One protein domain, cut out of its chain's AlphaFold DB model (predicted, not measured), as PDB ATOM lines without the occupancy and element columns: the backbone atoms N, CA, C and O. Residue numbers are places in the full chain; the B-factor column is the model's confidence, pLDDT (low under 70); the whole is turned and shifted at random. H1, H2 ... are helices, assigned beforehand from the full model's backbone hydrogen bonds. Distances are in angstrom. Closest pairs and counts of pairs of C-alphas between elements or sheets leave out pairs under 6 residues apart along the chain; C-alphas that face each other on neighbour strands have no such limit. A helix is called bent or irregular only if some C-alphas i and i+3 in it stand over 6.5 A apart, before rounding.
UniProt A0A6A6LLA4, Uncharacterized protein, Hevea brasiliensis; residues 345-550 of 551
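This is residues 345 to 550 of the 551 residues of an uncharacterized protein of Hevea brasiliensis (UniProt A0A6A6LLA4). This is an open, curved row of helices, with H1 as an arm at its first end. H7 to H14 make the longer run, mostly helical hairpins set one after another, and H2 to H6 make the other end, where the long H6 turns away from the hairpin of H3 and H4. Residues 347 to 352 of H1 stick out. The printed part has 206 residues with fourteen named helices, H1 to H14 in that order along the chain, and no named strand; the class is all helix. The whole is loose, with a radius of gyration of the C-alphas of 20.6 A and spans of 63 by 40 by 25 A.

Start at H1, residues 346 to 353; it meets H2, residues 356 to 360, only through their link. H2 touches H4, residues 378 to 391, with residues 384 to 388 of H4 alone; the closest C-alphas, of Leu 360 and His 387, are 7.4 A apart. Before H4 look for H3, residues 365 to 374: the two form a hairpin at a shallow tilt of 16 degrees, with the C-alphas of Ala 372 and Ala 381 closest at 4.7 A. H6, residues 405 to 425, is about perpendicular to H4 at 80 degrees and touches it with residues 407 to 411 alone; the closest C-alphas are those of Ala 381 and Ala 407, 7.1 A apart. H5, residues 394 to 402, and H6 only just touch, with 3 pairs of C-alphas within 8 A, and only at the corner by their link. Next comes H7, residues 435 to 444, close but not clearly touching H6, with the C-alphas of Gln 418 and Thr 438 closest at 7.7 A. H7 and H8, residues 448 to 457, form a hairpin; their closest C-alphas, of Ile 439 and Ala 451, are 4.9 A apart. H9, residues 462 to 476, touches H7 at a steep tilt of 42 degrees, closest at the C-alphas of Arg 440 and Ala 472, 5.5 A. H9 and H10, residues 479 to 488, form a hairpin, with the C-alphas of Leu 473 and Leu 482 closest at 6.1 A. H9 also touches H11, residues 496 to 504, running the same way, with Ala 474 and Ala 501 closest at 6.0 A between C-alphas. Then H12, residues 508 to 517, forms hairpins with H11, closest at C-alphas 499 and 511, 5.1 A, and with H13, residues 521 to 531, closest at C-alphas 515 and 524, 5.8 A. H13 and H14, residues 534 to 548, form the last hairpin, with the C-alphas of Ala 525 and Ala 537 closest at 4.3 A. Every O i to N i+4 pair is within hydrogen-bond range in H1 to H11, H13 and H14; H12 has 2 of 6, beside 4 of 7 O i to N i+3 pairs, and is only just irregular, with C-alphas 513 and 516 6.8 A apart.

Find C-alpha 346, where H1 begins, at (-32.519, -19.728, 10.458). H4 runs 19.9 A from its first to its last C-alpha. The longest helix, H6, runs 30.1 A from C-alpha 405 at (-38.525, 10.173, -0.927) to C-alpha 425. H9 measures 21.2 A, and H14 21.7 A, ending at C-alpha 548 at (-25.763, -38.778, 23.475).

The C-alphas farthest apart are those of Leu 395 and Leu 549, at 65.3 A. The printed part has no cut and no long link. The mean pLDDT of the printed part is 77.5; among the residues under 70 are 345 to 368, 370 to 383 and 545 to 550, and H1 has a mean of 38.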
ATOM      1  N   ASP A 345     -33.039 -18.841  15.062       38.28
ATOM      2  CA  ASP A 345     -33.458 -19.937  14.192       38.28
ATOM      3  C   ASP A 345     -33.543 -19.508  12.710       38.28
ATOM      4  O   ASP A 345     -34.395 -18.704  12.316       38.28
ATOM      5  N   ALA A 346     -32.630 -20.033  11.886       38.53
ATOM      6  CA  ALA A 346     -32.519 -19.728  10.458       38.53
ATOM      7  C   ALA A 346     -33.734 -20.221   9.651       38.53
ATOM      8  O   ALA A 346     -34.127 -19.579   8.677       38.53
ATOM      9  N   THR A 347     -34.381 -21.296  10.102       36.66
ATOM     10  CA  THR A 347     -35.548 -21.887   9.438       36.66
ATOM     11  C   THR A 347     -36.788 -21.008   9.619       36.66
ATOM     12  O   THR A 347     -37.613 -20.877   8.716       36.66
ATOM     13  N   LEU A 348     -36.902 -20.314  10.758       36.12
ATOM     14  CA  LEU A 348     -37.996 -19.375  11.015       36.12
ATOM     15  C   LEU A 348     -37.871 -18.094  10.173       36.12
ATOM     16  O   LEU A 348     -38.882 -17.521   9.766       36.12
ATOM     17  N   LEU A 349     -36.635 -17.664   9.893       37.91
ATOM     18  CA  LEU A 349     -36.339 -16.521   9.031       37.91
ATOM     19  C   LEU A 349     -36.691 -16.823   7.564       37.91
ATOM     20  O   LEU A 349     -37.317 -15.986   6.917       37.91
ATOM     21  N   GLU A 350     -36.382 -18.024   7.064       38.19
ATOM     22  CA  GLU A 350     -36.794 -18.473   5.723       38.19
ATOM     23  C   GLU A 350     -38.319 -18.585   5.591       38.19
ATOM     24  O   GLU A 350     -38.893 -18.035   4.654       38.19
ATOM     25  N   ILE A 351     -39.007 -19.167   6.581       38.22
ATOM     26  CA  ILE A 351     -40.480 -19.262   6.595       38.22
ATOM     27  C   ILE A 351     -41.146 -17.873   6.643       38.22
ATOM     28  O   ILE A 351     -42.249 -17.687   6.119       38.22
ATOM     29  N   LEU A 352     -40.518 -16.886   7.290       36.62
ATOM     30  CA  LEU A 352     -41.010 -15.507   7.339       36.62
ATOM     31  C   LEU A 352     -40.741 -14.755   6.030       36.62
ATOM     32  O   LEU A 352     -41.631 -14.037   5.577       36.62
ATOM     33  N   LEU A 353     -39.578 -14.954   5.403       40.03
ATOM     34  CA  LEU A 353     -39.225 -14.368   4.105       40.03
ATOM     35  C   LEU A 353     -40.085 -14.934   2.960       40.03
ATOM     36  O   LEU A 353     -40.533 -14.161   2.113       40.03
ATOM     37  N   ASP A 354     -40.434 -16.224   2.997       40.41
ATOM     38  CA  ASP A 354     -41.336 -16.871   2.027       40.41
ATOM     39  C   ASP A 354     -42.799 -16.403   2.132       40.41
ATOM     40  O   ASP A 354     -43.572 -16.516   1.178       40.41
ATOM     41  N   LYS A 355     -43.208 -15.823   3.271       42.75
ATOM     42  CA  LYS A 355     -44.582 -15.328   3.493       42.75
ATOM     43  C   LYS A 355     -44.779 -13.847   3.160       42.75
ATOM     44  O   LYS A 355     -45.923 -13.409   3.033       42.75
ATOM     45  N   ILE A 356     -43.706 -13.076   2.966       45.38
ATOM     46  CA  ILE A 356     -43.776 -11.657   2.565       45.38
ATOM     47  C   ILE A 356     -44.401 -11.472   1.164       45.38
ATOM     48  O   ILE A 356     -45.253 -10.594   1.019       45.38
ATOM     49  N   PRO A 357     -44.108 -12.309   0.148       42.38
ATOM     50  CA  PRO A 357     -44.805 -12.268  -1.142       42.38
ATOM     51  C   PRO A 357     -46.308 -12.565  -1.044       42.38
ATOM     52  O   PRO A 357     -47.090 -12.025  -1.824       42.38
ATOM     53  N   LEU A 358     -46.719 -13.397  -0.077       41.88
ATOM     54  CA  LEU A 358     -48.127 -13.714   0.182       41.88
ATOM     55  C   LEU A 358     -48.860 -12.518   0.812       41.88
ATOM     56  O   LEU A 358     -49.998 -12.238   0.453       41.88
ATOM     57  N   LEU A 359     -48.191 -11.773   1.697       44.59
ATOM     58  CA  LEU A 359     -48.716 -10.558   2.336       44.59
ATOM     59  C   LEU A 359     -48.807  -9.373   1.362       44.59
ATOM     60  O   LEU A 359     -49.782  -8.629   1.388       44.59
ATOM     61  N   LEU A 360     -47.840  -9.237   0.452       48.56
ATOM     62  CA  LEU A 360     -47.876  -8.231  -0.617       48.56
ATOM     63  C   LEU A 360     -48.953  -8.529  -1.679       48.56
ATOM     64  O   LEU A 360     -49.381  -7.622  -2.391       48.56
ATOM     65  N   SER A 361     -49.444  -9.774  -1.745       40.53
ATOM     66  CA  SER A 361     -50.543 -10.172  -2.634       40.53
ATOM     67  C   SER A 361     -51.932  -9.698  -2.179       40.53
ATOM     68  O   SER A 361     -52.858  -9.744  -2.979       40.53
ATOM     69  N   ILE A 362     -52.062  -9.184  -0.947       46.41
ATOM     70  CA  ILE A 362     -53.324  -8.697  -0.349       46.41
ATOM     71  C   ILE A 362     -53.619  -7.227  -0.756       46.41
ATOM     72  O   ILE A 362     -54.577  -6.618  -0.303       46.41
ATOM     73  N   GLY A 363     -52.810  -6.627  -1.642       52.34
ATOM     74  CA  GLY A 363     -53.043  -5.280  -2.198       52.34
ATOM     75  C   GLY A 363     -52.404  -4.123  -1.414       52.34
ATOM     76  O   GLY A 363     -52.301  -3.011  -1.933       52.34
ATOM     77  N   GLU A 364     -51.854  -4.391  -0.231       60.78
ATOM     78  CA  GLU A 364     -51.323  -3.394   0.720       60.78
ATOM     79  C   GLU A 364     -49.853  -2.985   0.469       60.78
ATOM     80  O   GLU A 364     -49.066  -2.751   1.392       60.78
ATOM     81  N   GLY A 365     -49.442  -2.897  -0.801       61.97
ATOM     82  CA  GLY A 365     -48.059  -2.566  -1.180       61.97
ATOM     83  C   GLY A 365     -47.585  -1.201  -0.656       61.97
ATOM     84  O   GLY A 365     -46.444  -1.047  -0.225       61.97
ATOM     85  N   ASP A 366     -48.476  -0.214  -0.623       68.31
ATOM     86  CA  ASP A 366     -48.184   1.167  -0.229       68.31
ATOM     87  C   ASP A 366     -47.768   1.314   1.233       68.31
ATOM     88  O   ASP A 366     -46.805   2.023   1.543       68.31
ATOM     89  N   MET A 367     -48.505   0.662   2.132       61.12
ATOM     90  CA  MET A 367     -48.234   0.692   3.566       61.12
ATOM     91  C   MET A 367     -46.989  -0.134   3.890       61.12
ATOM     92  O   MET A 367     -46.125   0.312   4.650       61.12
ATOM     93  N   ALA A 368     -46.853  -1.301   3.248       63.47
ATOM     94  CA  ALA A 368     -45.668  -2.140   3.366       63.47
ATOM     95  C   ALA A 368     -44.398  -1.375   2.961       63.47
ATOM     96  O   ALA A 368     -43.384  -1.473   3.651       63.47
ATOM     97  N   LEU A 369     -44.458  -0.568   1.896       70.31
ATOM     98  CA  LEU A 369     -43.315   0.216   1.432       70.31
ATOM     99  C   LEU A 369     -42.937   1.321   2.423       70.31
ATOM    100  O   LEU A 369     -41.755   1.488   2.719       70.31
ATOM    101  N   THR A 370     -43.921   2.042   2.972       65.44
ATOM    102  CA  THR A 370     -43.681   3.064   4.004       65.44
ATOM    103  C   THR A 370     -42.995   2.448   5.223       65.44
ATOM    104  O   THR A 370     -41.926   2.900   5.629       65.44
ATOM    105  N   LYS A 371     -43.540   1.349   5.754       59.03
ATOM    106  CA  LYS A 371     -43.000   0.686   6.947       59.03
ATOM    107  C   LYS A 371     -41.630   0.052   6.707       59.03
ATOM    108  O   LYS A 371     -40.760   0.144   7.568       59.03
ATOM    109  N   ALA A 372     -41.403  -0.524   5.528       62.91
ATOM    110  CA  ALA A 372     -40.091  -1.036   5.148       62.91
ATOM    111  C   ALA A 372     -39.045   0.090   5.089       62.91
ATOM    112  O   ALA A 372     -37.945  -0.069   5.611       62.91
ATOM    113  N   THR A 373     -39.395   1.261   4.547       67.44
ATOM    114  CA  THR A 373     -38.477   2.414   4.526       67.44
ATOM    115  C   THR A 373     -38.231   3.012   5.914       67.44
ATOM    116  O   THR A 373     -37.105   3.404   6.207       67.44
ATOM    117  N   GLU A 374     -39.243   3.029   6.788       66.00
ATOM    118  CA  GLU A 374     -39.125   3.475   8.186       66.00
ATOM    119  C   GLU A 374     -38.279   2.520   9.038       66.00
ATOM    120  O   GLU A 374     -37.609   2.961   9.968       66.00
ATOM    121  N   SER A 375     -38.269   1.223   8.710       56.16
ATOM    122  CA  SER A 375     -37.471   0.218   9.427       56.16
ATOM    123  C   SER A 375     -35.959   0.424   9.289       56.16
ATOM    124  O   SER A 375     -35.188  -0.099  10.089       56.16
ATOM    125  N   GLY A 376     -35.524   1.167   8.266       58.75
ATOM    126  CA  GLY A 376     -34.111   1.354   7.948       58.75
ATOM    127  C   GLY A 376     -33.418   0.112   7.373       58.75
ATOM    128  O   GLY A 376     -32.218   0.190   7.105       58.75
ATOM    129  N   ASP A 377     -34.141  -0.995   7.155       59.97
ATOM    130  CA  ASP A 377     -33.639  -2.202   6.496       59.97
ATOM    131  C   ASP A 377     -33.752  -2.063   4.962       59.97
ATOM    132  O   ASP A 377     -34.860  -2.091   4.408       59.97
ATOM    133  N   PRO A 378     -32.623  -1.900   4.247       60.59
ATOM    134  CA  PRO A 378     -32.643  -1.754   2.800       60.59
ATOM    135  C   PRO A 378     -33.134  -3.024   2.099       60.59
ATOM    136  O   PRO A 378     -33.877  -2.908   1.127       60.59
ATOM    137  N   ASP A 379     -32.803  -4.223   2.593       60.06
ATOM    138  CA  ASP A 379     -33.194  -5.484   1.953       60.06
ATOM    139  C   ASP A 379     -34.723  -5.627   1.928       60.06
ATOM    140  O   ASP A 379     -35.305  -6.029   0.914       60.06
ATOM    141  N   LEU A 380     -35.382  -5.233   3.020       64.31
ATOM    142  CA  LEU A 380     -36.839  -5.228   3.132       64.31
ATOM    143  C   LEU A 380     -37.477  -4.155   2.241       64.31
ATOM    144  O   LEU A 380     -38.441  -4.442   1.525       64.31
ATOM    145  N   ALA A 381     -36.930  -2.933   2.249       69.94
ATOM    146  CA  ALA A 381     -37.413  -1.842   1.404       69.94
ATOM    147  C   ALA A 381     -37.371  -2.226  -0.079       69.94
ATOM    148  O   ALA A 381     -38.340  -1.995  -0.800       69.94
ATOM    149  N   TYR A 382     -36.297  -2.880  -0.524       69.75
ATOM    150  CA  TYR A 382     -36.161  -3.331  -1.904       69.75
ATOM    151  C   TYR A 382     -37.069  -4.497  -2.263       69.75
ATOM    152  O   TYR A 382     -37.649  -4.489  -3.347       69.75
ATOM    153  N   LEU A 383     -37.226  -5.479  -1.375       66.75
ATOM    154  CA  LEU A 383     -38.117  -6.612  -1.620       66.75
ATOM    155  C   LEU A 383     -39.549  -6.126  -1.873       66.75
ATOM    156  O   LEU A 383     -40.170  -6.509  -2.866       66.75
ATOM    157  N   VAL A 384     -40.042  -5.223  -1.021       70.50
ATOM    158  CA  VAL A 384     -41.373  -4.626  -1.171       70.50
ATOM    159  C   VAL A 384     -41.450  -3.765  -2.430       70.50
ATOM    160  O   VAL A 384     -42.370  -3.915  -3.232       70.50
ATOM    161  N   LEU A 385     -40.462  -2.899  -2.650       74.06
ATOM    162  CA  LEU A 385     -40.432  -1.989  -3.789       74.06
ATOM    163  C   LEU A 385     -40.432  -2.728  -5.140       74.06
ATOM    164  O   LEU A 385     -41.230  -2.387  -6.014       74.06
ATOM    165  N   PHE A 386     -39.618  -3.778  -5.304       71.25
ATOM    166  CA  PHE A 386     -39.597  -4.576  -6.538       71.25
ATOM    167  C   PHE A 386     -40.821  -5.468  -6.701       71.25
ATOM    168  O   PHE A 386     -41.250  -5.715  -7.828       71.25
ATOM    169  N   HIS A 387     -41.426  -5.925  -5.605       71.62
ATOM    170  CA  HIS A 387     -42.700  -6.625  -5.690       71.62
ATOM    171  C   HIS A 387     -43.795  -5.711  -6.258       71.62
ATOM    172  O   HIS A 387     -44.518  -6.122  -7.166       71.62
ATOM    173  N   ILE A 388     -43.889  -4.466  -5.774       73.88
ATOM    174  CA  ILE A 388     -44.866  -3.485  -6.274       73.88
ATOM    175  C   ILE A 388     -44.561  -3.133  -7.734       73.88
ATOM    176  O   ILE A 388     -45.481  -3.143  -8.549       73.88
ATOM    177  N   TRP A 389     -43.289  -2.901  -8.084       76.75
ATOM    178  CA  TRP A 389     -42.855  -2.643  -9.464       76.75
ATOM    179  C   TRP A 389     -43.296  -3.743 -10.437       76.75
ATOM    180  O   TRP A 389     -43.821  -3.451 -11.505       76.75
ATOM    181  N   ARG A 390     -43.152  -5.019 -10.053       70.50
ATOM    182  CA  ARG A 390     -43.523  -6.162 -10.905       70.50
ATOM    183  C   ARG A 390     -45.029  -6.396 -11.019       70.50
ATOM    184  O   ARG A 390     -45.456  -7.114 -11.920       70.50
ATOM    185  N   LYS A 391     -45.821  -5.887 -10.074       71.75
ATOM    186  CA  LYS A 391     -47.260  -6.175  -9.970       71.75
ATOM    187  C   LYS A 391     -48.152  -5.022 -10.414       71.75
ATOM    188  O   LYS A 391     -49.291  -5.285 -10.787       71.75
ATOM    189  N   ARG A 392     -47.668  -3.777 -10.371       73.56
ATOM    190  CA  ARG A 392     -48.456  -2.589 -10.716       73.56
ATOM    191  C   ARG A 392     -48.032  -1.966 -12.047       73.56
ATOM    192  O   ARG A 392     -46.857  -2.034 -12.403       73.56
ATOM    193  N   PRO A 393     -48.954  -1.297 -12.760       76.31
ATOM    194  CA  PRO A 393     -48.601  -0.451 -13.893       76.31
ATOM    195  C   PRO A 393     -47.574   0.619 -13.500       76.31
ATOM    196  O   PRO A 393     -47.661   1.216 -12.424       76.31
ATOM    197  N   ALA A 394     -46.632   0.915 -14.399       68.44
ATOM    198  CA  ALA A 394     -45.526   1.836 -14.126       68.44
ATOM    199  C   ALA A 394     -45.994   3.217 -13.630       68.44
ATOM    200  O   ALA A 394     -45.381   3.781 -12.730       68.44
ATOM    201  N   LEU A 395     -47.100   3.748 -14.162       69.94
ATOM    202  CA  LEU A 395     -47.640   5.051 -13.758       69.94
ATOM    203  C   LEU A 395     -48.107   5.066 -12.291       69.94
ATOM    204  O   LEU A 395     -47.823   6.012 -11.559       69.94
ATOM    205  N   GLU A 396     -48.775   4.001 -11.847       72.00
ATOM    206  CA  GLU A 396     -49.244   3.860 -10.464       72.00
ATOM    207  C   GLU A 396     -48.078   3.648  -9.498       72.00
ATOM    208  O   GLU A 396     -48.033   4.245  -8.420       72.00
ATOM    209  N   PHE A 397     -47.093   2.840  -9.899       75.50
ATOM    210  CA  PHE A 397     -45.861   2.663  -9.136       75.50
ATOM    211  C   PHE A 397     -45.096   3.983  -8.980       75.50
ATOM    212  O   PHE A 397     -44.695   4.331  -7.868       75.50
ATOM    213  N   LEU A 398     -44.941   4.752 -10.063       69.12
ATOM    214  CA  LEU A 398     -44.276   6.055 -10.033       69.12
ATOM    215  C   LEU A 398     -45.001   7.034  -9.100       69.12
ATOM    216  O   LEU A 398     -44.340   7.689  -8.295       69.12
ATOM    217  N   GLY A 399     -46.339   7.070  -9.126       73.00
ATOM    218  CA  GLY A 399     -47.132   7.842  -8.162       73.00
ATOM    219  C   GLY A 399     -46.904   7.394  -6.712       73.00
ATOM    220  O   GLY A 399     -46.713   8.222  -5.820       73.00
ATOM    221  N   THR A 400     -46.819   6.078  -6.487       73.31
ATOM    222  CA  THR A 400     -46.581   5.466  -5.168       73.31
ATOM    223  C   THR A 400     -45.221   5.869  -4.586       73.31
ATOM    224  O   THR A 400     -45.130   6.262  -3.418       73.31
ATOM    225  N   ILE A 401     -44.148   5.801  -5.382       77.75
ATOM    226  CA  ILE A 401     -42.802   6.162  -4.913       77.75
ATOM    227  C   ILE A 401     -42.595   7.678  -4.855       77.75
ATOM    228  O   ILE A 401     -41.796   8.150  -4.051       77.75
ATOM    229  N   GLN A 402     -43.314   8.473  -5.653       73.12
ATOM    230  CA  GLN A 402     -43.159   9.931  -5.669       73.12
ATOM    231  C   GLN A 402     -43.469  10.566  -4.309       73.12
ATOM    232  O   GLN A 402     -42.765  11.493  -3.903       73.12
ATOM    233  N   ALA A 403     -44.454  10.024  -3.591       72.31
ATOM    234  CA  ALA A 403     -44.814  10.435  -2.234       72.31
ATOM    235  C   ALA A 403     -43.805   9.984  -1.155       72.31
ATOM    236  O   ALA A 403     -43.886  10.429  -0.013       72.31
ATOM    237  N   ARG A 404     -42.843   9.109  -1.489       78.50
ATOM    238  CA  ARG A 404     -41.933   8.441  -0.542       78.50
ATOM    239  C   ARG A 404     -40.478   8.641  -0.972       78.50
ATOM    240  O   ARG A 404     -39.908   7.842  -1.713       78.50
ATOM    241  N   SER A 405     -39.860   9.722  -0.494       79.69
ATOM    242  CA  SER A 405     -38.525  10.173  -0.927       79.69
ATOM    243  C   SER A 405     -37.430   9.102  -0.816       79.69
ATOM    244  O   SER A 405     -36.622   8.981  -1.737       79.69
ATOM    245  N   VAL A 406     -37.436   8.301   0.254       78.50
ATOM    246  CA  VAL A 406     -36.475   7.206   0.479       78.50
ATOM    247  C   VAL A 406     -36.679   6.076  -0.528       78.50
ATOM    248  O   VAL A 406     -35.733   5.695  -1.209       78.50
ATOM    249  N   ALA A 407     -37.913   5.591  -0.700       77.94
ATOM    250  CA  ALA A 407     -38.237   4.554  -1.683       77.94
ATOM    251  C   ALA A 407     -37.865   4.978  -3.113       77.94
ATOM    252  O   ALA A 407     -37.248   4.218  -3.860       77.94
ATOM    253  N   ARG A 408     -38.177   6.229  -3.477       79.25
ATOM    254  CA  ARG A 408     -37.800   6.813  -4.768       79.25
ATOM    255  C   ARG A 408     -36.289   6.861  -4.960       79.25
ATOM    256  O   ARG A 408     -35.804   6.491  -6.024       79.25
ATOM    257  N   TYR A 409     -35.553   7.320  -3.950       81.56
ATOM    258  CA  TYR A 409     -34.093   7.362  -3.997       81.56
ATOM    259  C   TYR A 409     -33.504   5.960  -4.188       81.56
ATOM    260  O   TYR A 409     -32.685   5.758  -5.079       81.56
ATOM    261  N   LEU A 410     -33.979   4.984  -3.410       79.25
ATOM    262  CA  LEU A 410     -33.541   3.594  -3.487       79.25
ATOM    263  C   LEU A 410     -33.784   2.990  -4.882       79.25
ATOM    264  O   LEU A 410     -32.872   2.370  -5.435       79.25
ATOM    265  N   PHE A 411     -34.966   3.213  -5.469       79.56
ATOM    266  CA  PHE A 411     -35.296   2.740  -6.819       79.56
ATOM    267  C   PHE A 411     -34.397   3.360  -7.890       79.56
ATOM    268  O   PHE A 411     -33.803   2.639  -8.687       79.56
ATOM    269  N   ILE A 412     -34.257   4.692  -7.890       77.06
ATOM    270  CA  ILE A 412     -33.457   5.416  -8.889       77.06
ATOM    271  C   ILE A 412     -31.986   5.004  -8.805       77.06
ATOM    272  O   ILE A 412     -31.353   4.759  -9.831       77.06
ATOM    273  N   THR A 413     -31.437   4.910  -7.592       80.19
ATOM    274  CA  THR A 413     -30.042   4.516  -7.380       80.19
ATOM    275  C   THR A 413     -29.781   3.105  -7.900       80.19
ATOM    276  O   THR A 413     -28.794   2.897  -8.609       80.19
ATOM    277  N   PHE A 414     -30.674   2.152  -7.620       81.12
ATOM    278  CA  PHE A 414     -30.525   0.781  -8.105       81.12
ATOM    279  C   PHE A 414     -30.690   0.672  -9.622       81.12
ATOM    280  O   PHE A 414     -29.825   0.096 -10.276       81.12
ATOM    281  N   ALA A 415     -31.721   1.302 -10.193       76.31
ATOM    282  CA  ALA A 415     -31.943   1.315 -11.638       76.31
ATOM    283  C   ALA A 415     -30.749   1.923 -12.396       76.31
ATOM    284  O   ALA A 415     -30.334   1.405 -13.432       76.31
ATOM    285  N   ARG A 416     -30.132   2.982 -11.851       77.81
ATOM    286  CA  ARG A 416     -28.912   3.573 -12.420       77.81
ATOM    287  C   ARG A 416     -27.739   2.595 -12.392       77.81
ATOM    288  O   ARG A 416     -27.042   2.469 -13.392       77.81
ATOM    289  N   ILE A 417     -27.526   1.899 -11.273       80.00
ATOM    290  CA  ILE A 417     -26.453   0.900 -11.160       80.00
ATOM    291  C   ILE A 417     -26.683  -0.261 -12.133       80.00
ATOM    292  O   ILE A 417     -25.736  -0.679 -12.794       80.00
ATOM    293  N   GLN A 418     -27.918  -0.750 -12.268       78.06
ATOM    294  CA  GLN A 418     -28.251  -1.792 -13.242       78.06
ATOM    295  C   GLN A 418     -27.988  -1.322 -14.673       78.06
ATOM    296  O   GLN A 418     -27.339  -2.033 -15.429       78.06
ATOM    297  N   HIS A 419     -28.379  -0.098 -15.026       74.69
ATOM    298  CA  HIS A 419     -28.088   0.452 -16.347       74.69
ATOM    299  C   HIS A 419     -26.577   0.588 -16.618       74.69
ATOM    300  O   HIS A 419     -26.100   0.192 -17.680       74.69
ATOM    301  N   GLU A 420     -25.793   1.086 -15.652       79.50
ATOM    302  CA  GLU A 420     -24.323   1.125 -15.742       79.50
ATOM    303  C   GLU A 420     -23.727  -0.281 -15.956       79.50
ATOM    304  O   GLU A 420     -22.781  -0.457 -16.733       79.50
ATOM    305  N   LEU A 421     -24.285  -1.293 -15.284       80.38
ATOM    306  CA  LEU A 421     -23.897  -2.692 -15.445       80.38
ATOM    307  C   LEU A 421     -24.220  -3.212 -16.847       80.38
ATOM    308  O   LEU A 421     -23.343  -3.802 -17.469       80.38
ATOM    309  N   GLU A 422     -25.407  -2.954 -17.395       82.69
ATOM    310  CA  GLU A 422     -25.747  -3.391 -18.759       82.69
ATOM    311  C   GLU A 422     -24.849  -2.746 -19.812       82.69
ATOM    312  O   GLU A 422     -24.369  -3.423 -20.719       82.69
ATOM    313  N   VAL A 423     -24.556  -1.450 -19.668       80.12
ATOM    314  CA  VAL A 423     -23.676  -0.721 -20.592       80.12
ATOM    315  C   VAL A 423     -22.243  -1.255 -20.526       80.12
ATOM    316  O   VAL A 423     -21.610  -1.460 -21.562       80.12
ATOM    317  N   SER A 424     -21.721  -1.496 -19.320       85.31
ATOM    318  CA  SER A 424     -20.340  -1.965 -19.132       85.31
ATOM    319  C   SER A 424     -20.145  -3.435 -19.512       85.31
ATOM    320  O   SER A 424     -19.126  -3.779 -20.109       85.31
ATOM    321  N   THR A 425     -21.122  -4.293 -19.217       83.50
ATOM    322  CA  THR A 425     -21.078  -5.733 -19.529       83.50
ATOM    323  C   THR A 425     -21.574  -6.061 -20.934       83.50
ATOM    324  O   THR A 425     -21.282  -7.142 -21.442       83.50
ATOM    325  N   LYS A 426     -22.294  -5.132 -21.579       84.44
ATOM    326  CA  LYS A 426     -23.015  -5.325 -22.849       84.44
ATOM    327  C   LYS A 426     -24.051  -6.452 -22.788       84.44
ATOM    328  O   LYS A 426     -24.311  -7.109 -23.794       84.44
ATOM    329  N   GLN A 427     -24.633  -6.682 -21.613       76.44
ATOM    330  CA  GLN A 427     -25.648  -7.707 -21.387       76.44
ATOM    331  C   GLN A 427     -26.911  -7.078 -20.804       76.44
ATOM    332  O   GLN A 427     -26.866  -6.467 -19.741       76.44
ATOM    333  N   ALA A 428     -28.039  -7.259 -21.487       75.25
ATOM    334  CA  ALA A 428     -29.350  -6.771 -21.056       75.25
ATOM    335  C   ALA A 428     -30.023  -7.764 -20.089       75.25
ATOM    336  O   ALA A 428     -31.076  -8.324 -20.388       75.25
ATOM    337  N   ILE A 429     -29.337  -8.081 -18.990       74.88
ATOM    338  CA  ILE A 429     -29.784  -9.070 -17.992       74.88
ATOM    339  C   ILE A 429     -29.931  -8.474 -16.591       74.88
ATOM    340  O   ILE A 429     -30.343  -9.177 -15.669       74.88
ATOM    341  N   PHE A 430     -29.551  -7.207 -16.410       70.88
ATOM    342  CA  PHE A 430     -29.499  -6.598 -15.089       70.88
ATOM    343  C   PHE A 430     -30.784  -5.857 -14.768       70.88
ATOM    344  O   PHE A 430     -31.263  -5.992 -13.647       70.88
ATOM    345  N   VAL A 431     -31.356  -5.110 -15.711       70.94
ATOM    346  CA  VAL A 431     -32.592  -4.352 -15.484       70.94
ATOM    347  C   VAL A 431     -33.724  -5.297 -15.064       70.94
ATOM    348  O   VAL A 431     -33.847  -6.412 -15.565       70.94
ATOM    349  N   ASP A 432     -34.515  -4.864 -14.078       65.12
ATOM    350  CA  ASP A 432     -35.631  -5.602 -13.462       65.12
ATOM    351  C   ASP A 432     -35.261  -6.870 -12.667       65.12
ATOM    352  O   ASP A 432     -36.140  -7.520 -12.086       65.12
ATOM    353  N   SER A 433     -33.973  -7.207 -12.561       71.00
ATOM    354  CA  SER A 433     -33.505  -8.279 -11.676       71.00
ATOM    355  C   SER A 433     -33.459  -7.824 -10.209       71.00
ATOM    356  O   SER A 433     -33.341  -6.633  -9.908       71.00
ATOM    357  N   SER A 434     -33.564  -8.763  -9.264       73.06
ATOM    358  CA  SER A 434     -33.455  -8.446  -7.832       73.06
ATOM    359  C   SER A 434     -32.013  -8.088  -7.443       73.06
ATOM    360  O   SER A 434     -31.076  -8.443  -8.152       73.06
ATOM    361  N   ILE A 435     -31.789  -7.466  -6.276       80.12
ATOM    362  CA  ILE A 435     -30.424  -7.233  -5.746       80.12
ATOM    363  C   ILE A 435     -29.634  -8.543  -5.664       80.12
ATOM    364  O   ILE A 435     -28.456  -8.592  -6.008       80.12
ATOM    365  N   THR A 436     -30.299  -9.616  -5.233       81.31
ATOM    366  CA  THR A 436     -29.722 -10.962  -5.150       81.31
ATOM    367  C   THR A 436     -29.284 -11.463  -6.522       81.31
ATOM    368  O   THR A 436     -28.149 -11.914  -6.667       81.31
ATOM    369  N   ASP A 437     -30.140 -11.327  -7.532       81.31
ATOM    370  CA  ASP A 437     -29.837 -11.800  -8.881       81.31
ATOM    371  C   ASP A 437     -28.804 -10.911  -9.573       81.31
ATOM    372  O   ASP A 437     -27.901 -11.434 -10.215       81.31
ATOM    373  N   THR A 438     -28.852  -9.592  -9.371       84.00
ATOM    374  CA  THR A 438     -27.825  -8.645  -9.831       84.00
ATOM    375  C   THR A 438     -26.457  -9.011  -9.253       84.00
ATOM    376  O   THR A 438     -25.499  -9.150 -10.011       84.00
ATOM    377  N   ILE A 439     -26.348  -9.225  -7.933       88.62
ATOM    378  CA  ILE A 439     -25.083  -9.614  -7.286       88.62
ATOM    379  C   ILE A 439     -24.594 -10.961  -7.818       88.62
ATOM    380  O   ILE A 439     -23.438 -11.062  -8.230       88.62
ATOM    381  N   ARG A 440     -25.463 -11.982  -7.850       86.12
ATOM    382  CA  ARG A 440     -25.109 -13.321  -8.345       86.12
ATOM    383  C   ARG A 440     -24.614 -13.248  -9.788       86.12
ATOM    384  O   ARG A 440     -23.564 -13.794 -10.102       86.12
ATOM    385  N   THR A 441     -25.321 -12.511 -10.637       86.56
ATOM    386  CA  THR A 441     -24.969 -12.309 -12.046       86.56
ATOM    387  C   THR A 441     -23.638 -11.575 -12.187       86.56
ATOM    388  O   THR A 441     -22.790 -12.002 -12.962       86.56
ATOM    389  N   CYS A 442     -23.388 -10.520 -11.401       91.00
ATOM    390  CA  CYS A 442     -22.089  -9.847 -11.397       91.00
ATOM    391  C   CYS A 442     -20.942 -10.811 -11.070       91.00
ATOM    392  O   CYS A 442     -19.902 -10.733 -11.720       91.00
ATOM    393  N   ILE A 443     -21.124 -11.707 -10.095       90.69
ATOM    394  CA  ILE A 443     -20.113 -12.706  -9.720       90.69
ATOM    395  C   ILE A 443     -19.926 -13.734 -10.843       90.69
ATOM    396  O   ILE A 443     -18.798 -13.981 -11.251       90.69
ATOM    397  N   VAL A 444     -21.019 -14.256 -11.408       88.81
ATOM    398  CA  VAL A 444     -20.985 -15.220 -12.524       88.81
ATOM    399  C   VAL A 444     -20.267 -14.648 -13.756       88.81
ATOM    400  O   VAL A 444     -19.567 -15.372 -14.457       88.81
ATOM    401  N   LEU A 445     -20.383 -13.341 -14.004       88.88
ATOM    402  CA  LEU A 445     -19.664 -12.648 -15.080       88.88
ATOM    403  C   LEU A 445     -18.216 -12.256 -14.725       88.88
ATOM    404  O   LEU A 445     -17.568 -11.564 -15.510       88.88
ATOM    405  N   GLY A 446     -17.714 -12.617 -13.541       88.38
ATOM    406  CA  GLY A 446     -16.374 -12.258 -13.063       88.38
ATOM    407  C   GLY A 446     -16.220 -10.795 -12.615       88.38
ATOM    408  O   GLY A 446     -15.117 -10.337 -12.314       88.38
ATOM    409  N   ASN A 447     -17.314 -10.037 -12.518       89.56
ATOM    410  CA  ASN A 447     -17.332  -8.625 -12.125       89.56
ATOM    411  C   ASN A 447     -17.479  -8.439 -10.602       89.56
ATOM    412  O   ASN A 447     -18.350  -7.704 -10.124       89.56
ATOM    413  N   HIS A 448     -16.585  -9.049  -9.814       89.25
ATOM    414  CA  HIS A 448     -16.622  -8.998  -8.340       89.25
ATOM    415  C   HIS A 448     -16.610  -7.572  -7.768       89.25
ATOM    416  O   HIS A 448     -17.280  -7.284  -6.777       89.25
ATOM    417  N   ARG A 449     -15.893  -6.637  -8.408       90.62
ATOM    418  CA  ARG A 449     -15.856  -5.231  -7.967       90.62
ATOM    419  C   ARG A 449     -17.237  -4.577  -8.021       90.62
ATOM    420  O   ARG A 449     -17.571  -3.775  -7.151       90.62
ATOM    421  N   ALA A 450     -18.033  -4.918  -9.031       90.50
ATOM    422  CA  ALA A 450     -19.375  -4.385  -9.175       90.50
ATOM    423  C   ALA A 450     -20.346  -5.050  -8.188       90.50
ATOM    424  O   ALA A 450     -21.122  -4.346  -7.546       90.50
ATOM    425  N   ALA A 451     -20.211  -6.363  -7.964       91.44
ATOM    426  CA  ALA A 451     -20.940  -7.076  -6.913       91.44
ATOM    427  C   ALA A 451     -20.698  -6.450  -5.524       91.44
ATOM    428  O   ALA A 451     -21.645  -6.189  -4.783       91.44
ATOM    429  N   MET A 452     -19.443  -6.110  -5.206       90.81
ATOM    430  CA  MET A 452     -19.084  -5.417  -3.963       90.81
ATOM    431  C   MET A 452     -19.633  -3.987  -3.886       90.81
ATOM    432  O   MET A 452     -20.077  -3.571  -2.819       90.81
ATOM    433  N   LYS A 453     -19.662  -3.238  -4.999       91.00
ATOM    434  CA  LYS A 453     -20.305  -1.909  -5.048       91.00
ATOM    435  C   LYS A 453     -21.787  -2.019  -4.680       91.00
ATOM    436  O   LYS A 453     -22.247  -1.278  -3.820       91.00
ATOM    437  N   VAL A 454     -22.505  -2.979  -5.273       88.44
ATOM    438  CA  VAL A 454     -23.922  -3.250  -4.973       88.44
ATOM    439  C   VAL A 454     -24.091  -3.660  -3.503       88.44
ATOM    440  O   VAL A 454     -24.932  -3.098  -2.807       88.44
ATOM    441  N   LYS A 455     -23.244  -4.560  -2.988       88.25
ATOM    442  CA  LYS A 455     -23.247  -4.962  -1.570       88.25
ATOM    443  C   LYS A 455     -23.132  -3.761  -0.625       88.25
ATOM    444  O   LYS A 455     -23.904  -3.662   0.325       88.25
ATOM    445  N   MET A 456     -22.164  -2.871  -0.865       89.38
ATOM    446  CA  MET A 456     -21.897  -1.719   0.005       89.38
ATOM    447  C   MET A 456     -22.998  -0.663  -0.086       89.38
ATOM    448  O   MET A 456     -23.458  -0.187   0.950       89.38
ATOM    449  N   GLU A 457     -23.445  -0.335  -1.300       84.06
ATOM    450  CA  GLU A 457     -24.486   0.671  -1.539       84.06
ATOM    451  C   GLU A 457     -25.807   0.283  -0.860       84.06
ATOM    452  O   GLU A 457     -26.462   1.115  -0.233       84.06
ATOM    453  N   PHE A 458     -26.165  -1.003  -0.920       79.06
ATOM    454  CA  PHE A 458     -27.430  -1.510  -0.380       79.06
ATOM    455  C   PHE A 458     -27.288  -2.207   0.971       79.06
ATOM    456  O   PHE A 458     -28.243  -2.813   1.442       79.06
ATOM    457  N   LYS A 459     -26.119  -2.098   1.617       81.88
ATOM    458  CA  LYS A 459     -25.814  -2.663   2.946       81.88
ATOM    459  C   LYS A 459     -26.240  -4.129   3.099       81.88
ATOM    460  O   LYS A 459     -26.742  -4.531   4.148       81.88
ATOM    461  N   VAL A 460     -26.014  -4.927   2.059       80.12
ATOM    462  CA  VAL A 460     -26.340  -6.357   2.065       80.12
ATOM    463  C   VAL A 460     -25.582  -7.035   3.206       80.12
ATOM    464  O   VAL A 460     -24.360  -6.892   3.320       80.12
ATOM    465  N   SER A 461     -26.307  -7.765   4.057       81.56
ATOM    466  CA  SER A 461     -25.719  -8.392   5.244       81.56
ATOM    467  C   SER A 461     -24.597  -9.372   4.884       81.56
ATOM    468  O   SER A 461     -24.639 -10.054   3.857       81.56
ATOM    469  N   GLU A 462     -23.604  -9.501   5.769       82.94
ATOM    470  CA  GLU A 462     -22.497 -10.451   5.581       82.94
ATOM    471  C   GLU A 462     -23.000 -11.893   5.416       82.94
ATOM    472  O   GLU A 462     -22.505 -12.621   4.563       82.94
ATOM    473  N   LYS A 463     -24.038 -12.301   6.160       83.69
ATOM    474  CA  LYS A 463     -24.635 -13.639   6.019       83.69
ATOM    475  C   LYS A 463     -25.175 -13.882   4.606       83.69
ATOM    476  O   LYS A 463     -24.872 -14.909   4.004       83.69
ATOM    477  N   ARG A 464     -25.934 -12.922   4.064       81.00
ATOM    478  CA  ARG A 464     -26.512 -13.009   2.715       81.00
ATOM    479  C   ARG A 464     -25.439 -12.968   1.633       81.00
ATOM    480  O   ARG A 464     -25.523 -13.720   0.672       81.00
ATOM    481  N   TRP A 465     -24.417 -12.135   1.810       87.88
ATOM    482  CA  TRP A 465     -23.276 -12.071   0.901       87.88
ATOM    483  C   TRP A 465     -22.579 -13.429   0.750       87.88
ATOM    484  O   TRP A 465     -22.394 -13.887  -0.373       87.88
ATOM    485  N   TYR A 466     -22.272 -14.106   1.864       88.56
ATOM    486  CA  TYR A 466     -21.628 -15.424   1.826       88.56
ATOM    487  C   TYR A 466     -22.481 -16.474   1.104       88.56
ATOM    488  O   TYR A 466     -21.935 -17.248   0.328       88.56
ATOM    489  N   LEU A 467     -23.804 -16.482   1.309       85.25
ATOM    490  CA  LEU A 467     -24.700 -17.381   0.569       85.25
ATOM    491  C   LEU A 467     -24.621 -17.119  -0.940       85.25
ATOM    492  O   LEU A 467     -24.417 -18.043  -1.723       85.25
ATOM    493  N   LEU A 468     -24.754 -15.856  -1.353       86.06
ATOM    494  CA  LEU A 468     -24.746 -15.478  -2.769       86.06
ATOM    495  C   LEU A 468     -23.430 -15.822  -3.459       86.06
ATOM    496  O   LEU A 468     -23.456 -16.322  -4.581       86.06
ATOM    497  N   GLU A 469     -22.305 -15.565  -2.796       90.06
ATOM    498  CA  GLU A 469     -20.981 -15.832  -3.347       90.06
ATOM    499  C   GLU A 469     -20.715 -17.337  -3.463       90.06
ATOM    500  O   GLU A 469     -20.304 -17.784  -4.528       90.06
ATOM    501  N   VAL A 470     -21.070 -18.140  -2.452       90.44
ATOM    502  CA  VAL A 470     -20.957 -19.610  -2.518       90.44
ATOM    503  C   VAL A 470     -21.775 -20.184  -3.672       90.44
ATOM    504  O   VAL A 470     -21.236 -20.922  -4.496       90.44
ATOM    505  N   PHE A 471     -23.054 -19.810  -3.783       88.06
ATOM    506  CA  PHE A 471     -23.907 -20.299  -4.867       88.06
ATOM    507  C   PHE A 471     -23.417 -19.838  -6.244       88.06
ATOM    508  O   PHE A 471     -23.445 -20.618  -7.196       88.06
ATOM    509  N   ALA A 472     -22.962 -18.588  -6.374       88.00
ATOM    510  CA  ALA A 472     -22.454 -18.068  -7.640       88.00
ATOM    511  C   ALA A 472     -21.171 -18.788  -8.079       88.00
ATOM    512  O   ALA A 472     -21.095 -19.222  -9.228       88.00
ATOM    513  N   LEU A 473     -20.208 -18.965  -7.166       91.31
ATOM    514  CA  LEU A 473     -18.946 -19.666  -7.423       91.31
ATOM    515  C   LEU A 473     -19.176 -21.142  -7.774       91.31
ATOM    516  O   LEU A 473     -18.588 -21.644  -8.728       91.31
ATOM    517  N   ALA A 474     -20.098 -21.813  -7.079       89.75
ATOM    518  CA  ALA A 474     -20.493 -23.181  -7.413       89.75
ATOM    519  C   ALA A 474     -21.186 -23.274  -8.785       89.75
ATOM    520  O   ALA A 474     -20.936 -24.210  -9.541       89.75
ATOM    521  N   THR A 475     -21.998 -22.273  -9.156       88.56
ATOM    522  CA  THR A 475     -22.657 -22.213 -10.476       88.56
ATOM    523  C   THR A 475     -21.636 -22.121 -11.614       88.56
ATOM    524  O   THR A 475     -21.808 -22.773 -12.643       88.56
ATOM    525  N   ILE A 476     -20.561 -21.344 -11.433       92.19
ATOM    526  CA  ILE A 476     -19.455 -21.255 -12.407       92.19
ATOM    527  C   ILE A 476     -18.409 -22.368 -12.249       92.19
ATOM    528  O   ILE A 476     -17.494 -22.448 -13.065       92.19
ATOM    529  N   ARG A 477     -18.554 -23.233 -11.235       91.88
ATOM    530  CA  ARG A 477     -17.608 -24.303 -10.868       91.88
ATOM    531  C   ARG A 477     -16.184 -23.803 -10.596       91.88
ATOM    532  O   ARG A 477     -15.210 -24.500 -10.874       91.88
ATOM    533  N   ASP A 478     -16.058 -22.599 -10.041       93.06
ATOM    534  CA  ASP A 478     -14.772 -22.033  -9.623       93.06
ATOM    535  C   ASP A 478     -14.458 -22.462  -8.182       93.06
ATOM    536  O   ASP A 478     -14.645 -21.726  -7.207       93.06
ATOM    537  N   TRP A 479     -14.034 -23.720  -8.053       93.81
ATOM    538  CA  TRP A 479     -13.735 -24.351  -6.766       93.81
ATOM    539  C   TRP A 479     -12.496 -23.754  -6.091       93.81
ATOM    540  O   TRP A 479     -12.446 -23.672  -4.866       93.81
ATOM    541  N   ASP A 480     -11.533 -23.259  -6.873       92.19
ATOM    542  CA  ASP A 480     -10.332 -22.600  -6.354       92.19
ATOM    543  C   ASP A 480     -10.684 -21.269  -5.670       92.19
ATOM    544  O   ASP A 480     -10.211 -20.975  -4.561       92.19
ATOM    545  N   ALA A 481     -11.557 -20.467  -6.291       91.44
ATOM    546  CA  ALA A 481     -12.077 -19.252  -5.677       91.44
ATOM    547  C   ALA A 481     -12.947 -19.562  -4.449       91.44
ATOM    548  O   ALA A 481     -12.823 -18.869  -3.435       91.44
ATOM    549  N   LEU A 482     -13.772 -20.616  -4.502       92.75
ATOM    550  CA  LEU A 482     -14.607 -21.041  -3.373       92.75
ATOM    551  C   LEU A 482     -13.758 -21.463  -2.163       92.75
ATOM    552  O   LEU A 482     -14.020 -21.032  -1.035       92.75
ATOM    553  N   GLU A 483     -12.698 -22.239  -2.394       92.75
ATOM    554  CA  GLU A 483     -11.780 -22.669  -1.343       92.75
ATOM    555  C   GLU A 483     -11.066 -21.474  -0.714       92.75
ATOM    556  O   GLU A 483     -10.984 -21.378   0.518       92.75
ATOM    557  N   LYS A 484     -10.582 -20.541  -1.540       93.31
ATOM    558  CA  LYS A 484      -9.969 -19.301  -1.060       93.31
ATOM    559  C   LYS A 484     -10.955 -18.506  -0.206       93.31
ATOM    560  O   LYS A 484     -10.613 -18.152   0.922       93.31
ATOM    561  N   PHE A 485     -12.180 -18.309  -0.691       92.12
ATOM    562  CA  PHE A 485     -13.236 -17.585   0.014       92.12
ATOM    563  C   PHE A 485     -13.566 -18.217   1.377       92.12
ATOM    564  O   PHE A 485     -13.656 -17.520   2.388       92.12
ATOM    565  N   SER A 486     -13.619 -19.552   1.453       91.56
ATOM    566  CA  SER A 486     -13.873 -20.296   2.701       91.56
ATOM    567  C   SER A 486     -12.808 -20.097   3.799       91.56
ATOM    568  O   SER A 486     -13.041 -20.432   4.972       91.56
ATOM    569  N   LYS A 487     -11.614 -19.626   3.409       90.69
ATOM    570  CA  LYS A 487     -10.435 -19.444   4.268       90.69
ATOM    571  C   LYS A 487     -10.194 -17.987   4.661       90.69
ATOM    572  O   LYS A 487      -9.463 -17.763   5.622       90.69
ATOM    573  N   GLU A 488     -10.786 -17.013   3.969       86.94
ATOM    574  CA  GLU A 488     -10.550 -15.587   4.244       86.94
ATOM    575  C   GLU A 488     -11.012 -15.178   5.645       86.94
ATOM    576  O   GLU A 488     -10.269 -14.545   6.397       86.94
ATOM    577  N   LYS A 489     -12.241 -15.551   6.011       85.62
ATOM    578  CA  LYS A 489     -12.807 -15.380   7.354       85.62
ATOM    579  C   LYS A 489     -13.729 -16.550   7.668       85.62
ATOM    580  O   LYS A 489     -14.229 -17.220   6.770       85.62
ATOM    581  N   ARG A 490     -13.980 -16.790   8.959       84.75
ATOM    582  CA  ARG A 490     -14.971 -17.786   9.386       84.75
ATOM    583  C   ARG A 490     -16.358 -17.354   8.876       84.75
ATOM    584  O   ARG A 490     -16.810 -16.283   9.289       84.75
ATOM    585  N   PRO A 491     -17.038 -18.157   8.038       87.19
ATOM    586  CA  PRO A 491     -18.345 -17.793   7.511       87.19
ATOM    587  C   PRO A 491     -19.366 -17.623   8.645       87.19
ATOM    588  O   PRO A 491     -19.507 -18.529   9.474       87.19
ATOM    589  N   PRO A 492     -20.119 -16.509   8.692       81.50
ATOM    590  CA  PRO A 492     -21.132 -16.274   9.727       81.50
ATOM    591  C   PRO A 492     -22.341 -17.218   9.614       81.50
ATOM    592  O   PRO A 492     -23.149 -17.288  10.537       81.50
ATOM    593  N   ILE A 493     -22.462 -17.925   8.487       80.75
ATOM    594  CA  ILE A 493     -23.480 -18.944   8.190       80.75
ATOM    595  C   ILE A 493     -22.991 -20.379   8.461       80.75
ATOM    596  O   ILE A 493     -23.737 -21.329   8.260       80.75
ATOM    597  N   GLY A 494     -21.738 -20.555   8.895       87.25
ATOM    598  CA  GLY A 494     -21.109 -21.875   8.971       87.25
ATOM    599  C   GLY A 494     -20.743 -22.450   7.596       87.25
ATOM    600  O   GLY A 494     -20.727 -21.742   6.592       87.25
ATOM    601  N   TYR A 495     -20.400 -23.740   7.560       90.56
ATOM    602  CA  TYR A 495     -19.936 -24.427   6.343       90.56
ATOM    603  C   TYR A 495     -21.038 -25.197   5.607       90.56
ATOM    604  O   TYR A 495     -20.789 -25.700   4.515       90.56
ATOM    605  N   ARG A 496     -22.258 -25.253   6.157       89.50
ATOM    606  CA  ARG A 496     -23.375 -26.000   5.565       89.50
ATOM    607  C   ARG A 496     -23.683 -25.577   4.117       89.50
ATOM    608  O   ARG A 496     -23.691 -26.458   3.262       89.50
ATOM    609  N   PRO A 497     -23.782 -24.275   3.786       88.75
ATOM    610  CA  PRO A 497     -24.055 -23.859   2.407       88.75
ATOM    611  C   PRO A 497     -22.929 -24.198   1.422       88.75
ATOM    612  O   PRO A 497     -23.185 -24.399   0.240       88.75
ATOM    613  N   PHE A 498     -21.681 -24.298   1.897       91.94
ATOM    614  CA  PHE A 498     -20.554 -24.740   1.070       91.94
ATOM    615  C   PHE A 498     -20.682 -26.227   0.724       91.94
ATOM    616  O   PHE A 498     -20.451 -26.608  -0.418       91.94
ATOM    617  N   VAL A 499     -21.072 -27.058   1.698       90.75
ATOM    618  CA  VAL A 499     -21.292 -28.497   1.492       90.75
ATOM    619  C   VAL A 499     -22.443 -28.729   0.517       90.75
ATOM    620  O   VAL A 499     -22.266 -29.453  -0.458       90.75
ATOM    621  N   GLU A 500     -23.588 -28.078   0.733       89.75
ATOM    622  CA  GLU A 500     -24.765 -28.215  -0.132       89.75
ATOM    623  C   GLU A 500     -24.463 -27.802  -1.572       89.75
ATOM    624  O   GLU A 500     -24.711 -28.580  -2.487       89.75
ATOM    625  N   ALA A 501     -23.818 -26.649  -1.774       88.81
ATOM    626  CA  ALA A 501     -23.461 -26.183  -3.112       88.81
ATOM    627  C   ALA A 501     -22.507 -27.143  -3.852       88.81
ATOM    628  O   ALA A 501     -22.625 -27.307  -5.066       88.81
ATOM    629  N   CYS A 502     -21.583 -27.801  -3.140       92.12
ATOM    630  CA  CYS A 502     -20.694 -28.803  -3.738       92.12
ATOM    631  C   CYS A 502     -21.429 -30.111  -4.063       92.12
ATOM    632  O   CYS A 502     -21.184 -30.702  -5.114       92.12
ATOM    633  N   ILE A 503     -22.331 -30.563  -3.183       88.81
ATOM    634  CA  ILE A 503     -23.139 -31.772  -3.406       88.81
ATOM    635  C   ILE A 503     -24.088 -31.571  -4.590       88.81
ATOM    636  O   ILE A 503     -24.171 -32.442  -5.452       88.81
ATOM    637  N   ASP A 504     -24.758 -30.422  -4.668       88.19
ATOM    638  CA  ASP A 504     -25.699 -30.104  -5.747       88.19
ATOM    639  C   ASP A 504     -24.995 -29.974  -7.109       88.19
ATOM    640  O   ASP A 504     -25.586 -30.256  -8.152       88.19
ATOM    641  N   ALA A 505     -23.714 -29.596  -7.110       88.38
ATOM    642  CA  ALA A 505     -22.870 -29.556  -8.301       88.38
ATOM    643  C   ALA A 505     -22.191 -30.901  -8.649       88.38
ATOM    644  O   ALA A 505     -21.497 -30.964  -9.668       88.38
ATOM    645  N   ASP A 506     -22.410 -31.948  -7.841       89.50
ATOM    646  CA  ASP A 506     -21.785 -33.283  -7.902       89.50
ATOM    647  C   ASP A 506     -20.246 -33.278  -7.775       89.50
ATOM    648  O   ASP A 506     -19.546 -34.139  -8.306       89.50
ATOM    649  N   GLU A 507     -19.689 -32.318  -7.028       92.00
ATOM    650  CA  GLU A 507     -18.242 -32.173  -6.828       92.00
ATOM    651  C   GLU A 507     -17.803 -32.654  -5.444       92.00
ATOM    652  O   GLU A 507     -17.600 -31.907  -4.481       92.00
ATOM    653  N   LYS A 508     -17.640 -33.974  -5.357       91.25
ATOM    654  CA  LYS A 508     -17.340 -34.699  -4.113       91.25
ATOM    655  C   LYS A 508     -16.002 -34.306  -3.492       91.25
ATOM    656  O   LYS A 508     -15.895 -34.224  -2.271       91.25
ATOM    657  N   GLY A 509     -14.984 -34.076  -4.323       90.50
ATOM    658  CA  GLY A 509     -13.638 -33.728  -3.856       90.50
ATOM    659  C   GLY A 509     -13.613 -32.404  -3.095       90.50
ATOM    660  O   GLY A 509     -12.909 -32.276  -2.093       90.50
ATOM    661  N   GLU A 510     -14.433 -31.452  -3.531       92.00
ATOM    662  CA  GLU A 510     -14.554 -30.144  -2.900       92.00
ATOM    663  C   GLU A 510     -15.422 -30.214  -1.632       92.00
ATOM    664  O   GLU A 510     -15.026 -29.704  -0.583       92.00
ATOM    665  N   ALA A 511     -16.534 -30.962  -1.667       91.94
ATOM    666  CA  ALA A 511     -17.392 -31.187  -0.499       91.94
ATOM    667  C   ALA A 511     -16.619 -31.763   0.709       91.94
ATOM    668  O   ALA A 511     -16.821 -31.335   1.851       91.94
ATOM    669  N   LEU A 512     -15.675 -32.681   0.465       92.75
ATOM    670  CA  LEU A 512     -14.835 -33.301   1.500       92.75
ATOM    671  C   LEU A 512     -13.981 -32.302   2.296       92.75
ATOM    672  O   LEU A 512     -13.605 -32.599   3.430       92.75
ATOM    673  N   LYS A 513     -13.696 -31.113   1.751       92.62
ATOM    674  CA  LYS A 513     -12.957 -30.056   2.461       92.62
ATOM    675  C   LYS A 513     -13.818 -29.357   3.519       92.62
ATOM    676  O   LYS A 513     -13.284 -28.802   4.484       92.62
ATOM    677  N   TYR A 514     -15.142 -29.379   3.355       93.12
ATOM    678  CA  TYR A 514     -16.087 -28.626   4.183       93.12
ATOM    679  C   TYR A 514     -16.854 -29.495   5.179       93.12
ATOM    680  O   TYR A 514     -17.054 -29.048   6.307       93.12
ATOM    681  N   ILE A 515     -17.210 -30.737   4.821       92.06
ATOM    682  CA  ILE A 515     -17.953 -31.661   5.701       92.06
ATOM    683  C   ILE A 515     -17.291 -31.813   7.088       92.06
ATOM    684  O   ILE A 515     -17.986 -31.646   8.089       92.06
ATOM    685  N   PRO A 516     -15.959 -32.003   7.231       91.25
ATOM    686  CA  PRO A 516     -15.323 -32.112   8.550       91.25
ATOM    687  C   PRO A 516     -15.476 -30.871   9.441       91.25
ATOM    688  O   PRO A 516     -15.245 -30.951  10.645       91.25
ATOM    689  N   ARG A 517     -15.812 -29.717   8.852       90.00
ATOM    690  CA  ARG A 517     -15.920 -28.415   9.525       90.00
ATOM    691  C   ARG A 517     -17.344 -28.117  10.007       90.00
ATOM    692  O   ARG A 517     -17.554 -27.066  10.616       90.00
ATOM    693  N   LEU A 518     -18.307 -28.997   9.725       88.62
ATOM    694  CA  LEU A 518     -19.657 -28.922  10.284       88.62
ATOM    695  C   LEU A 518     -19.625 -29.241  11.783       88.62
ATOM    696  O   LEU A 518     -18.857 -30.093  12.233       88.62
ATOM    697  N   ALA A 519     -20.442 -28.525  12.554       85.25
ATOM    698  CA  ALA A 519     -20.448 -28.635  14.010       85.25
ATOM    699  C   ALA A 519     -21.126 -29.925  14.495       85.25
ATOM    700  O   ALA A 519     -20.663 -30.517  15.467       85.25
ATOM    701  N   ASP A 520     -22.189 -30.366  13.816       85.88
ATOM    702  CA  ASP A 520     -22.963 -31.542  14.204       85.88
ATOM    703  C   ASP A 520     -22.376 -32.832  13.583       85.88
ATOM    704  O   ASP A 520     -22.290 -32.958  12.357       85.88
ATOM    705  N   PRO A 521     -21.948 -33.824  14.393       84.31
ATOM    706  CA  PRO A 521     -21.574 -35.154  13.911       84.31
ATOM    707  C   PRO A 521     -22.650 -35.871  13.078       84.31
ATOM    708  O   PRO A 521     -22.294 -36.652  12.195       84.31
ATOM    709  N   ARG A 522     -23.939 -35.610  13.328       85.94
ATOM    710  CA  ARG A 522     -25.058 -36.219  12.592       85.94
ATOM    711  C   ARG A 522     -25.148 -35.673  11.171       85.94
ATOM    712  O   ARG A 522     -25.131 -36.463  10.231       85.94
ATOM    713  N   GLU A 523     -25.113 -34.349  11.013       87.06
ATOM    714  CA  GLU A 523     -25.070 -33.695   9.695       87.06
ATOM    715  C   GLU A 523     -23.869 -34.182   8.869       87.06
ATOM    716  O   GLU A 523     -24.000 -34.487   7.684       87.06
ATOM    717  N   ARG A 524     -22.702 -34.351   9.511       90.56
ATOM    718  CA  ARG A 524     -21.511 -34.917   8.857       90.56
ATOM    719  C   ARG A 524     -21.766 -36.321   8.315       90.56
ATOM    720  O   ARG A 524     -21.408 -36.603   7.174       90.56
ATOM    721  N   ALA A 525     -22.371 -37.200   9.114       87.50
ATOM    722  CA  ALA A 525     -22.670 -38.570   8.706       87.50
ATOM    723  C   ALA A 525     -23.671 -38.625   7.536       87.50
ATOM    724  O   ALA A 525     -23.488 -39.410   6.599       87.50
ATOM    725  N   GLU A 526     -24.695 -37.771   7.563       89.12
ATOM    726  CA  GLU A 526     -25.676 -37.643   6.483       89.12
ATOM    727  C   GLU A 526     -25.019 -37.170   5.179       89.12
ATOM    728  O   GLU A 526     -25.190 -37.804   4.135       89.12
ATOM    729  N   ASP A 527     -24.200 -36.119   5.233       89.81
ATOM    730  CA  ASP A 527     -23.538 -35.580   4.045       89.81
ATOM    731  C   ASP A 527     -22.484 -36.546   3.479       89.81
ATOM    732  O   ASP A 527     -22.432 -36.734   2.261       89.81
ATOM    733  N   TYR A 528     -21.712 -37.246   4.327       91.81
ATOM    734  CA  TYR A 528     -20.814 -38.325   3.882       91.81
ATOM    735  C   TYR A 528     -21.569 -39.449   3.168       91.81
ATOM    736  O   TYR A 528     -21.089 -39.985   2.165       91.81
ATOM    737  N   THR A 529     -22.774 -39.778   3.638       89.81
ATOM    738  CA  THR A 529     -23.636 -40.769   2.986       89.81
ATOM    739  C   THR A 529     -24.087 -40.276   1.611       89.81
ATOM    740  O   THR A 529     -24.000 -41.029   0.640       89.81
ATOM    741  N   ARG A 530     -24.485 -38.999   1.492       87.56
ATOM    742  CA  ARG A 530     -24.904 -38.385   0.217       87.56
ATOM    743  C   ARG A 530     -23.798 -38.401  -0.841       87.56
ATOM    744  O   ARG A 530     -24.097 -38.616  -2.012       87.56
ATOM    745  N   ILE A 531     -22.532 -38.237  -0.449       91.06
ATOM    746  CA  ILE A 531     -21.397 -38.294  -1.390       91.06
ATOM    747  C   ILE A 531     -20.860 -39.718  -1.639       91.06
ATOM    748  O   ILE A 531     -20.038 -39.914  -2.540       91.06
ATOM    749  N   GLY A 532     -21.359 -40.727  -0.913       88.00
ATOM    750  CA  GLY A 532     -20.999 -42.142  -1.078       88.00
ATOM    751  C   GLY A 532     -19.786 -42.607  -0.262       88.00
ATOM    752  O   GLY A 532     -19.187 -43.632  -0.586       88.00
ATOM    753  N   MET A 533     -19.417 -41.877   0.792       88.88
ATOM    754  CA  MET A 533     -18.268 -42.161   1.661       88.88
ATOM    755  C   MET A 533     -18.708 -42.983   2.879       88.88
ATOM    756  O   MET A 533     -18.875 -42.473   3.985       88.88
ATOM    757  N   ALA A 534     -18.956 -44.278   2.659       85.62
ATOM    758  CA  ALA A 534     -19.573 -45.157   3.657       85.62
ATOM    759  C   ALA A 534     -18.740 -45.340   4.941       85.62
ATOM    760  O   ALA A 534     -19.306 -45.533   6.017       85.62
ATOM    761  N   LYS A 535     -17.407 -45.283   4.840       88.62
ATOM    762  CA  LYS A 535     -16.511 -45.457   5.990       88.62
ATOM    763  C   LYS A 535     -16.532 -44.219   6.887       88.62
ATOM    764  O   LYS A 535     -16.777 -44.326   8.082       88.62
ATOM    765  N   GLU A 536     -16.366 -43.046   6.292       89.56
ATOM    766  CA  GLU A 536     -16.388 -41.750   6.963       89.56
ATOM    767  C   GLU A 536     -17.770 -41.448   7.559       89.56
ATOM    768  O   GLU A 536     -17.863 -40.911   8.662       89.56
ATOM    769  N   ALA A 537     -18.846 -41.858   6.875       86.69
ATOM    770  CA  ALA A 537     -20.206 -41.782   7.401       86.69
ATOM    771  C   ALA A 537     -20.380 -42.629   8.672       86.69
ATOM    772  O   ALA A 537     -20.961 -42.159   9.652       86.69
ATOM    773  N   ALA A 538     -19.853 -43.858   8.682       85.44
ATOM    774  CA  ALA A 538     -19.911 -44.740   9.847       85.44
ATOM    775  C   ALA A 538     -19.098 -44.185  11.030       85.44
ATOM    776  O   ALA A 538     -19.584 -44.185  12.163       85.44
ATOM    777  N   ASP A 539     -17.903 -43.653  10.762       87.31
ATOM    778  CA  ASP A 539     -17.039 -43.051  11.780       87.31
ATOM    779  C   ASP A 539     -17.691 -41.798  12.404       87.31
ATOM    780  O   ASP A 539     -17.706 -41.643  13.630       87.31
ATOM    781  N   ALA A 540     -18.300 -40.928  11.588       85.88
ATOM    782  CA  ALA A 540     -19.029 -39.747  12.062       85.88
ATOM    783  C   ALA A 540     -20.296 -40.116  12.859       85.88
ATOM    784  O   ALA A 540     -20.564 -39.525  13.908       85.88
ATOM    785  N   ALA A 541     -21.041 -41.138  12.421       84.38
ATOM    786  CA  ALA A 541     -22.218 -41.638  13.130       84.38
ATOM    787  C   ALA A 541     -21.868 -42.264  14.493       84.38
ATOM    788  O   ALA A 541     -22.653 -42.161  15.438       84.38
ATOM    789  N   SER A 542     -20.690 -42.886  14.625       83.50
ATOM    790  CA  SER A 542     -20.204 -43.399  15.912       83.50
ATOM    791  C   SER A 542     -19.927 -42.264  16.901       83.50
ATOM    792  O   SER A 542     -20.349 -42.345  18.051       83.50
ATOM    793  N   GLN A 543     -19.304 -41.171  16.444       80.44
ATOM    794  CA  GLN A 543     -19.052 -39.985  17.277       80.44
ATOM    795  C   GLN A 543     -20.348 -39.318  17.761       80.44
ATOM    796  O   GLN A 543     -20.380 -38.764  18.857       80.44
ATOM    797  N   ALA A 544     -21.423 -39.375  16.965       76.75
ATOM    798  CA  ALA A 544     -22.734 -38.864  17.363       76.75
ATOM    799  C   ALA A 544     -23.342 -39.661  18.534       76.75
ATOM    800  O   ALA A 544     -23.903 -39.068  19.451       76.75
ATOM    801  N   LYS A 545     -23.204 -40.996  18.521       69.25
ATOM    802  CA  LYS A 545     -23.756 -41.890  19.556       69.25
ATOM    803  C   LYS A 545     -23.046 -41.770  20.904       69.25
ATOM    804  O   LYS A 545     -23.701 -41.886  21.935       69.25
ATOM    805  N   ASP A 546     -21.739 -41.517  20.902       60.06
ATOM    806  CA  ASP A 546     -20.978 -41.300  22.139       60.06
ATOM    807  C   ASP A 546     -21.314 -39.950  22.805       60.06
ATOM    808  O   ASP A 546     -21.246 -39.831  24.026       60.06
ATOM    809  N   GLY A 547     -21.732 -38.943  22.026       56.97
ATOM    810  CA  GLY A 547     -22.186 -37.648  22.549       56.97
ATOM    811  C   GLY A 547     -23.526 -37.718  23.291       56.97
ATOM    812  O   GLY A 547     -23.687 -37.056  24.313       56.97
ATOM    813  N   ASP A 548     -24.453 -38.566  22.833       56.06
ATOM    814  CA  ASP A 548     -25.763 -38.778  23.475       56.06
ATOM    815  C   ASP A 548     -25.659 -39.504  24.834       56.06
ATOM    816  O   ASP A 548     -26.578 -39.436  25.646       56.06
ATOM    817  N   LEU A 549     -24.544 -40.195  25.105       48.91
ATOM    818  CA  LEU A 549     -24.282 -40.894  26.374       48.91
ATOM    819  C   LEU A 549     -23.677 -39.987  27.463       48.91
ATOM    820  O   LEU A 549     -23.559 -40.415  28.612       48.91
ATOM    821  N   LEU A 550     -23.282 -38.757  27.118       44.28
ATOM    822  CA  LEU A 550     -22.631 -37.789  28.013       44.28
ATOM    823  C   LEU A 550     -23.484 -36.533  28.294       44.28
ATOM    824  O   LEU A 550     -22.989 -35.615  28.951       44.28
TER     825      LEU A 550